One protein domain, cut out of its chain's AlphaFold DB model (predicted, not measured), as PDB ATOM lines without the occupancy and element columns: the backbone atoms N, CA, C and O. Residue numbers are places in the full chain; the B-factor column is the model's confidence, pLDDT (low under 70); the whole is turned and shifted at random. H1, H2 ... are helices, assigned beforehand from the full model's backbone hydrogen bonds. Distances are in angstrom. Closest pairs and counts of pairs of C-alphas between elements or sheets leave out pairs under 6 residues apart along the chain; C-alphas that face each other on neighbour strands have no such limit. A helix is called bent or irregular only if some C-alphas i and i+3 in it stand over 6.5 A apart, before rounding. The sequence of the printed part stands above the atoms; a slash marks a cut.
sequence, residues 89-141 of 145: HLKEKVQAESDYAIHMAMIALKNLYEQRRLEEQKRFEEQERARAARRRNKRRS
ATOM      1  N   HIS A  89     -39.812  40.451  37.046       94.00
ATOM      2  CA  HIS A  89     -40.506  39.568  37.983       94.00
ATOM      3  C   HIS A  89     -40.193  38.085  37.741       94.00
ATOM      4  O   HIS A  89     -40.915  37.196  38.199       94.00
ATOM      5  N   LEU A  90     -39.132  37.793  36.977       91.44
ATOM      6  CA  LEU A  90     -38.762  36.424  36.621       91.44
ATOM      7  C   LEU A  90     -38.540  35.557  37.861       91.44
ATOM      8  O   LEU A  90     -38.931  34.394  37.878       91.44
ATOM      9  N   LYS A  91     -37.923  36.120  38.904       91.25
ATOM     10  CA  LYS A  91     -37.626  35.391  40.137       91.25
ATOM     11  C   LYS A  91     -38.909  34.922  40.818       91.25
ATOM     12  O   LYS A  91     -39.003  33.759  41.194       91.25
ATOM     13  N   GLU A  92     -39.887  35.809  40.952       95.38
ATOM     14  CA  GLU A  92     -41.169  35.528  41.593       95.38
ATOM     15  C   GLU A  92     -41.970  34.508  40.782       95.38
ATOM     16  O   GLU A  92     -42.533  33.579  41.357       95.38
ATOM     17  N   LYS A  93     -41.965  34.628  39.449       94.50
ATOM     18  CA  LYS A  93     -42.628  33.670  38.552       94.50
ATOM     19  C   LYS A  93     -42.013  32.274  38.648       94.50
ATOM     20  O   LYS A  93     -42.735  31.307  38.852       94.50
ATOM     21  N   VAL A  94     -40.684  32.174  38.585       92.31
ATOM     22  CA  VAL A  94     -39.974  30.892  38.735       92.31
ATOM     23  C   VAL A  94     -40.221  30.290  40.117       92.31
ATOM     24  O   VAL A  94     -40.397  29.081  40.242       92.31
ATOM     25  N   GLN A  95     -40.262  31.121  41.160       93.19
ATOM     26  CA  GLN A  95     -40.562  30.656  42.508       93.19
ATOM     27  C   GLN A  95     -42.004  30.145  42.633       93.19
ATOM     28  O   GLN A  95     -42.217  29.131  43.287       93.19
ATOM     29  N   ALA A  96     -42.977  30.800  41.996       95.75
ATOM     30  CA  ALA A  96     -44.368  30.348  41.985       95.75
ATOM     31  C   ALA A  96     -44.552  28.990  41.280       95.75
ATOM     32  O   ALA A  96     -45.488  28.257  41.583       95.75
ATOM     33  N   GLU A  97     -43.643  28.633  40.371       95.50
ATOM     34  CA  GLU A  97     -43.654  27.364  39.636       95.50
ATOM     35  C   GLU A  97     -42.810  26.259  40.301       95.50
ATOM     36  O   GLU A  97     -42.634  25.182  39.721       95.50
ATOM     37  N   SER A  98     -42.289  26.474  41.517       93.00
ATOM     38  CA  SER A  98     -41.389  25.516  42.179       93.00
ATOM     39  C   SER A  98     -41.987  24.118  42.311       93.00
ATOM     40  O   SER A  98     -41.298  23.124  42.081       93.00
ATOM     41  N   ASP A  99     -43.274  24.033  42.636       95.06
ATOM     42  CA  ASP A  99     -43.964  22.759  42.845       95.06
ATOM     43  C   ASP A  99     -44.055  21.962  41.542       95.06
ATOM     44  O   ASP A  99     -43.842  20.746  41.522       95.06
ATOM     45  N   TYR A 100     -44.287  22.660  40.429       94.94
ATOM     46  CA  TYR A 100     -44.285  22.056  39.105       94.94
ATOM     47  C   TYR A 100     -42.883  21.575  38.712       94.94
ATOM     48  O   TYR A 100     -42.729  20.453  38.228       94.94
ATOM     49  N   ALA A 101     -41.842  22.365  38.991       92.94
ATOM     50  CA  ALA A 101     -40.460  21.956  38.743       92.94
ATOM     51  C   ALA A 101     -40.083  20.686  39.532       92.94
ATOM     52  O   ALA A 101     -39.465  19.772  38.981       92.94
ATOM     53  N   ILE A 102     -40.504  20.587  40.798       94.19
ATOM     54  CA  ILE A 102     -40.306  19.393  41.633       94.19
ATOM     55  C   ILE A 102     -41.066  18.194  41.055       94.19
ATOM     56  O   ILE A 102     -40.506  17.102  40.947       94.19
ATOM     57  N   HIS A 103     -42.318  18.387  40.638       95.25
ATOM     58  CA  HIS A 103     -43.117  17.335  40.011       95.25
ATOM     59  C   HIS A 103     -42.446  16.784  38.744       95.25
ATOM     60  O   HIS A 103     -42.309  15.569  38.585       95.25
ATOM     61  N   MET A 104     -41.943  17.669  37.881       94.06
ATOM     62  CA  MET A 104     -41.215  17.281  36.674       94.06
ATOM     63  C   MET A 104     -39.913  16.537  36.996       94.06
ATOM     64  O   MET A 104     -39.611  15.529  36.356       94.06
ATOM     65  N   ALA A 105     -39.172  16.972  38.020       91.69
ATOM     66  CA  ALA A 105     -37.973  16.273  38.479       91.69
ATOM     67  C   ALA A 105     -38.289  14.849  38.974       91.69
ATOM     68  O   ALA A 105     -37.545  13.914  38.675       91.69
ATOM     69  N   MET A 106     -39.413  14.657  39.670       94.31
ATOM     70  CA  MET A 106     -39.869  13.337  40.115       94.31
ATOM     71  C   MET A 106     -40.242  12.417  38.950       94.31
ATOM     72  O   MET A 106     -39.882  11.238  38.964       94.31
ATOM     73  N   ILE A 107     -40.918  12.942  37.924       92.81
ATOM     74  CA  ILE A 107     -41.219  12.189  36.698       92.81
ATOM     75  C   ILE A 107     -39.922  11.780  35.994       92.81
ATOM     76  O   ILE A 107     -39.750  10.612  35.646       92.81
ATOM     77  N   ALA A 108     -38.986  12.715  35.821       88.88
ATOM     78  CA  ALA A 108     -37.699  12.437  35.194       88.88
ATOM     79  C   ALA A 108     -36.905  11.371  35.969       88.88
ATOM     80  O   ALA A 108     -36.339  10.460  35.366       88.88
ATOM     81  N   LEU A 109     -36.919  11.436  37.304       89.38
ATOM     82  CA  LEU A 109     -36.284  10.442  38.165       89.38
ATOM     83  C   LEU A 109     -36.923   9.056  38.010       89.38
ATOM     84  O   LEU A 109     -36.207   8.062  37.898       89.38
ATOM     85  N   LYS A 110     -38.257   8.976  37.971       91.19
ATOM     86  CA  LYS A 110     -38.972   7.716  37.729       91.19
ATOM     87  C   LYS A 110     -38.558   7.104  36.388       91.19
ATOM     88  O   LYS A 110     -38.157   5.943  36.345       91.19
ATOM     89  N   ASN A 111     -38.575   7.904  35.323       88.19
ATOM     90  CA  ASN A 111     -38.173   7.459  33.989       88.19
ATOM     91  C   ASN A 111     -36.719   6.972  33.977       88.19
ATOM     92  O   ASN A 111     -36.412   5.960  33.350       88.19
ATOM     93  N   LEU A 112     -35.827   7.642  34.713       86.88
ATOM     94  CA  LEU A 112     -34.433   7.226  34.846       86.88
ATOM     95  C   LEU A 112     -34.299   5.841  35.496       86.88
ATOM     96  O   LEU A 112     -33.498   5.031  35.028       86.88
ATOM     97  N   TYR A 113     -35.070   5.548  36.547       86.62
ATOM     98  CA  TYR A 113     -35.065   4.225  37.179       86.62
ATOM     99  C   TYR A 113     -35.617   3.134  36.255       86.62
ATOM    100  O   TYR A 113     -35.066   2.032  36.223       86.62
ATOM    101  N   GLU A 114     -36.662   3.439  35.484       88.38
ATOM    102  CA  GLU A 114     -37.284   2.496  34.547       88.38
ATOM    103  C   GLU A 114     -36.395   2.222  33.321       88.38
ATOM    104  O   GLU A 114     -36.250   1.076  32.897       88.38
ATOM    105  N   GLN A 115     -35.748   3.254  32.770       81.75
ATOM    106  CA  GLN A 115     -34.963   3.170  31.532       81.75
ATOM    107  C   GLN A 115     -33.460   2.925  31.768       81.75
ATOM    108  O   GLN A 115     -32.740   2.577  30.830       81.75
ATOM    109  N   ARG A 116     -32.964   3.103  33.006       69.44
ATOM    110  CA  ARG A 116     -31.545   2.998  33.420       69.44
ATOM    111  C   ARG A 116     -30.565   3.782  32.538       69.44
ATOM    112  O   ARG A 116     -29.421   3.365  32.343       69.44
ATOM    113  N   ARG A 117     -30.985   4.924  31.989       64.62
ATOM    114  CA  ARG A 117     -30.149   5.716  31.079       64.62
ATOM    115  C   ARG A 117     -30.391   7.214  31.228       64.62
ATOM    116  O   ARG A 117     -31.525   7.667  31.191       64.62
ATOM    117  N   LEU A 118     -29.298   7.971  31.327       64.88
ATOM    118  CA  LEU A 118     -29.285   9.428  31.176       64.88
ATOM    119  C   LEU A 118     -28.970   9.766  29.714       64.88
ATOM    120  O   LEU A 118     -27.898   9.423  29.211       64.88
ATOM    121  N   GLU A 119     -29.902  10.406  29.010       61.94
ATOM    122  CA  GLU A 119     -29.730  10.743  27.588       61.94
ATOM    123  C   GLU A 119     -28.773  11.926  27.366       61.94
ATOM    124  O   GLU A 119     -28.029  11.948  26.382       61.94
ATOM    125  N   GLU A 120     -28.722  12.877  28.303       61.88
ATOM    126  CA  GLU A 120     -27.960  14.124  28.152       61.88
ATOM    127  C   GLU A 120     -26.436  13.926  28.146       61.88
ATOM    128  O   GLU A 120     -25.720  14.639  27.440       61.88
ATOM    129  N   GLN A 121     -25.930  12.912  28.857       57.69
ATOM    130  CA  GLN A 121     -24.490  12.691  29.019       57.69
ATOM    131  C   GLN A 121     -23.799  12.315  27.696       57.69
ATOM    132  O   GLN A 121     -22.734  12.842  27.378       57.69
ATOM    133  N   LYS A 122     -24.448  11.491  26.858       59.31
ATOM    134  CA  LYS A 122     -23.916  11.127  25.531       59.31
ATOM    135  C   LYS A 122     -23.856  12.320  24.583       59.31
ATOM    136  O   LYS A 122     -22.865  12.512  23.882       59.31
ATOM    137  N   ARG A 123     -24.907  13.144  24.584       62.09
ATOM    138  CA  ARG A 123     -25.013  14.312  23.702       62.09
ATOM    139  C   ARG A 123     -23.931  15.346  24.014       62.09
ATOM    140  O   ARG A 123     -23.400  15.972  23.099       62.09
ATOM    141  N   PHE A 124     -23.583  15.503  25.290       62.22
ATOM    142  CA  PHE A 124     -22.518  16.406  25.708       62.22
ATOM    143  C   PHE A 124     -21.123  15.890  25.329       62.22
ATOM    144  O   PHE A 124     -20.339  16.638  24.744       62.22
ATOM    145  N   GLU A 125     -20.819  14.613  25.585       61.78
ATOM    146  CA  GLU A 125     -19.541  14.010  25.173       61.78
ATOM    147  C   GLU A 125     -19.302  14.157  23.662       61.78
ATOM    148  O   GLU A 125     -18.195  14.483  23.227       61.78
ATOM    149  N   GLU A 126     -20.345  13.971  22.851       64.81
ATOM    150  CA  GLU A 126     -20.295  14.180  21.403       64.81
ATOM    151  C   GLU A 126     -20.058  15.650  21.028       64.81
ATOM    152  O   GLU A 126     -19.233  15.942  20.155       64.81
ATOM    153  N   GLN A 127     -20.720  16.593  21.708       62.22
ATOM    154  CA  GLN A 127     -20.529  18.025  21.472       62.22
ATOM    155  C   GLN A 127     -19.131  18.508  21.865       62.22
ATOM    156  O   GLN A 127     -18.532  19.279  21.114       62.22
ATOM    157  N   GLU A 128     -18.569  18.035  22.977       63.47
ATOM    158  CA  GLU A 128     -17.200  18.372  23.373       63.47
ATOM    159  C   GLU A 128     -16.168  17.737  22.442       63.47
ATOM    160  O   GLU A 128     -15.217  18.410  22.045       63.47
ATOM    161  N   ARG A 129     -16.377  16.490  21.992       64.19
ATOM    162  CA  ARG A 129     -15.541  15.883  20.939       64.19
ATOM    163  C   ARG A 129     -15.578  16.721  19.660       64.19
ATOM    164  O   ARG A 129     -14.526  17.003  19.082       64.19
ATOM    165  N   ALA A 130     -16.757  17.194  19.254       62.31
ATOM    166  CA  ALA A 130     -16.915  18.065  18.092       62.31
ATOM    167  C   ALA A 130     -16.257  19.447  18.291       62.31
ATOM    168  O   ALA A 130     -15.580  19.952  17.391       62.31
ATOM    169  N   ARG A 131     -16.394  20.060  19.474       63.81
ATOM    170  CA  ARG A 131     -15.773  21.350  19.832       63.81
ATOM    171  C   ARG A 131     -14.247  21.241  19.916       63.81
ATOM    172  O   ARG A 131     -13.544  22.106  19.387       63.81
ATOM    173  N   ALA A 132     -13.720  20.161  20.491       61.94
ATOM    174  CA  ALA A 132     -12.293  19.859  20.536       61.94
ATOM    175  C   ALA A 132     -11.711  19.631  19.130       61.94
ATOM    176  O   ALA A 132     -10.644  20.164  18.818       61.94
ATOM    177  N   ALA A 133     -12.429  18.920  18.252       60.28
ATOM    178  CA  ALA A 133     -12.037  18.734  16.852       60.28
ATOM    179  C   ALA A 133     -11.987  20.068  16.084       60.28
ATOM    180  O   ALA A 133     -11.006  20.351  15.394       60.28
ATOM    181  N   ARG A 134     -12.985  20.944  16.277       58.41
ATOM    182  CA  ARG A 134     -13.018  22.294  15.682       58.41
ATOM    183  C   ARG A 134     -11.863  23.176  16.167       58.41
ATOM    184  O   ARG A 134     -11.222  23.845  15.358       58.41
ATOM    185  N   ARG A 135     -11.536  23.133  17.466       59.34
ATOM    186  CA  ARG A 135     -10.373  23.837  18.044       59.34
ATOM    187  C   ARG A 135      -9.040  23.321  17.484       59.34
ATOM    188  O   ARG A 135      -8.121  24.115  17.290       59.34
ATOM    189  N   ARG A 136      -8.932  22.019  17.190       55.50
ATOM    190  CA  ARG A 136      -7.730  21.400  16.603       55.50
ATOM    191  C   ARG A 136      -7.547  21.762  15.125       55.50
ATOM    192  O   ARG A 136      -6.425  22.056  14.727       55.50
ATOM    193  N   ASN A 137      -8.631  21.818  14.347       55.78
ATOM    194  CA  ASN A 137      -8.583  22.246  12.944       55.78
ATOM    195  C   ASN A 137      -8.212  23.724  12.800       55.78
ATOM    196  O   ASN A 137      -7.355  24.045  11.985       55.78
ATOM    197  N   LYS A 138      -8.743  24.605  13.659       54.84
ATOM    198  CA  LYS A 138      -8.413  26.042  13.637       54.84
ATOM    199  C   LYS A 138      -6.936  26.338  13.958       54.84
ATOM    200  O   LYS A 138      -6.418  27.363  13.539       54.84
ATOM    201  N   ARG A 139      -6.252  25.443  14.687       53.78
ATOM    202  CA  ARG A 139      -4.801  25.525  14.960       53.78
ATOM    203  C   ARG A 139      -3.926  24.980  13.823       53.78
ATOM    204  O   ARG A 139      -2.761  25.340  13.762       53.78
ATOM    205  N   ARG A 140      -4.460  24.107  12.960       54.41
ATOM    206  CA  ARG A 140      -3.745  23.561  11.789       54.41
ATOM    207  C   ARG A 140      -3.857  24.448  10.550       54.41
ATOM    208  O   ARG A 140      -3.028  24.330   9.666       54.41
ATOM    209  N   SER A 141      -4.854  25.323  10.508       51.41
ATOM    210  CA  SER A 141      -5.115  26.271   9.423       51.41
ATOM    211  C   SER A 141      -4.621  27.694   9.736       51.41
ATOM    212  O   SER A 141      -5.277  28.660   9.349       51.41
TER     213      SER A 141
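Overview. This is residues 89 to 141 of the 145 residues of an uncharacterized protein of Lachnospiraceae bacterium 1_1_57FAA (UniProt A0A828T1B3). The model is an open, flat V of helices with nothing between its arms. H1 and H2 follow each other along one arm, H3 alone makes the other, and residues 116 to 118 join them at the corner. The printed part has 53 residues with three named helices, H1, H2 and H3 in chain order, and no named strand; its class is all helix. It is extended, with a radius of gyration of the C-alphas of 18.5 A and spans of 51 by 37 by 5 A.

Along the chain. H1, residues 90 to 96, begins at C-alpha 90 (-38.762, 36.424, 36.621) and is 9.9 A long from first to last C-alpha. H2, residues 98 to 115, is 25.6 A long. H3, residues 119 to 140, is 33.0 A long and ends at C-alpha 140 (-3.745, 23.561, 11.789). H3 is neither bent nor irregular, but only just: C-alphas 119 and 122 are 6.2 A apart.

Arrangement. H1 and H2 meet only through their link. H2 and H3 are apart, as are H1 and H3. Every O i to N i+4 pair is within hydrogen-bond range in H1 and H2, and 17 of 18 in H3.

Size, cuts and confidence. The two C-alphas farthest apart, those of Asp 99 and Ser 141, are 51.4 A apart. The printed part has no cut, and both links are tight. Residues 116 to 141 have pLDDT under 70.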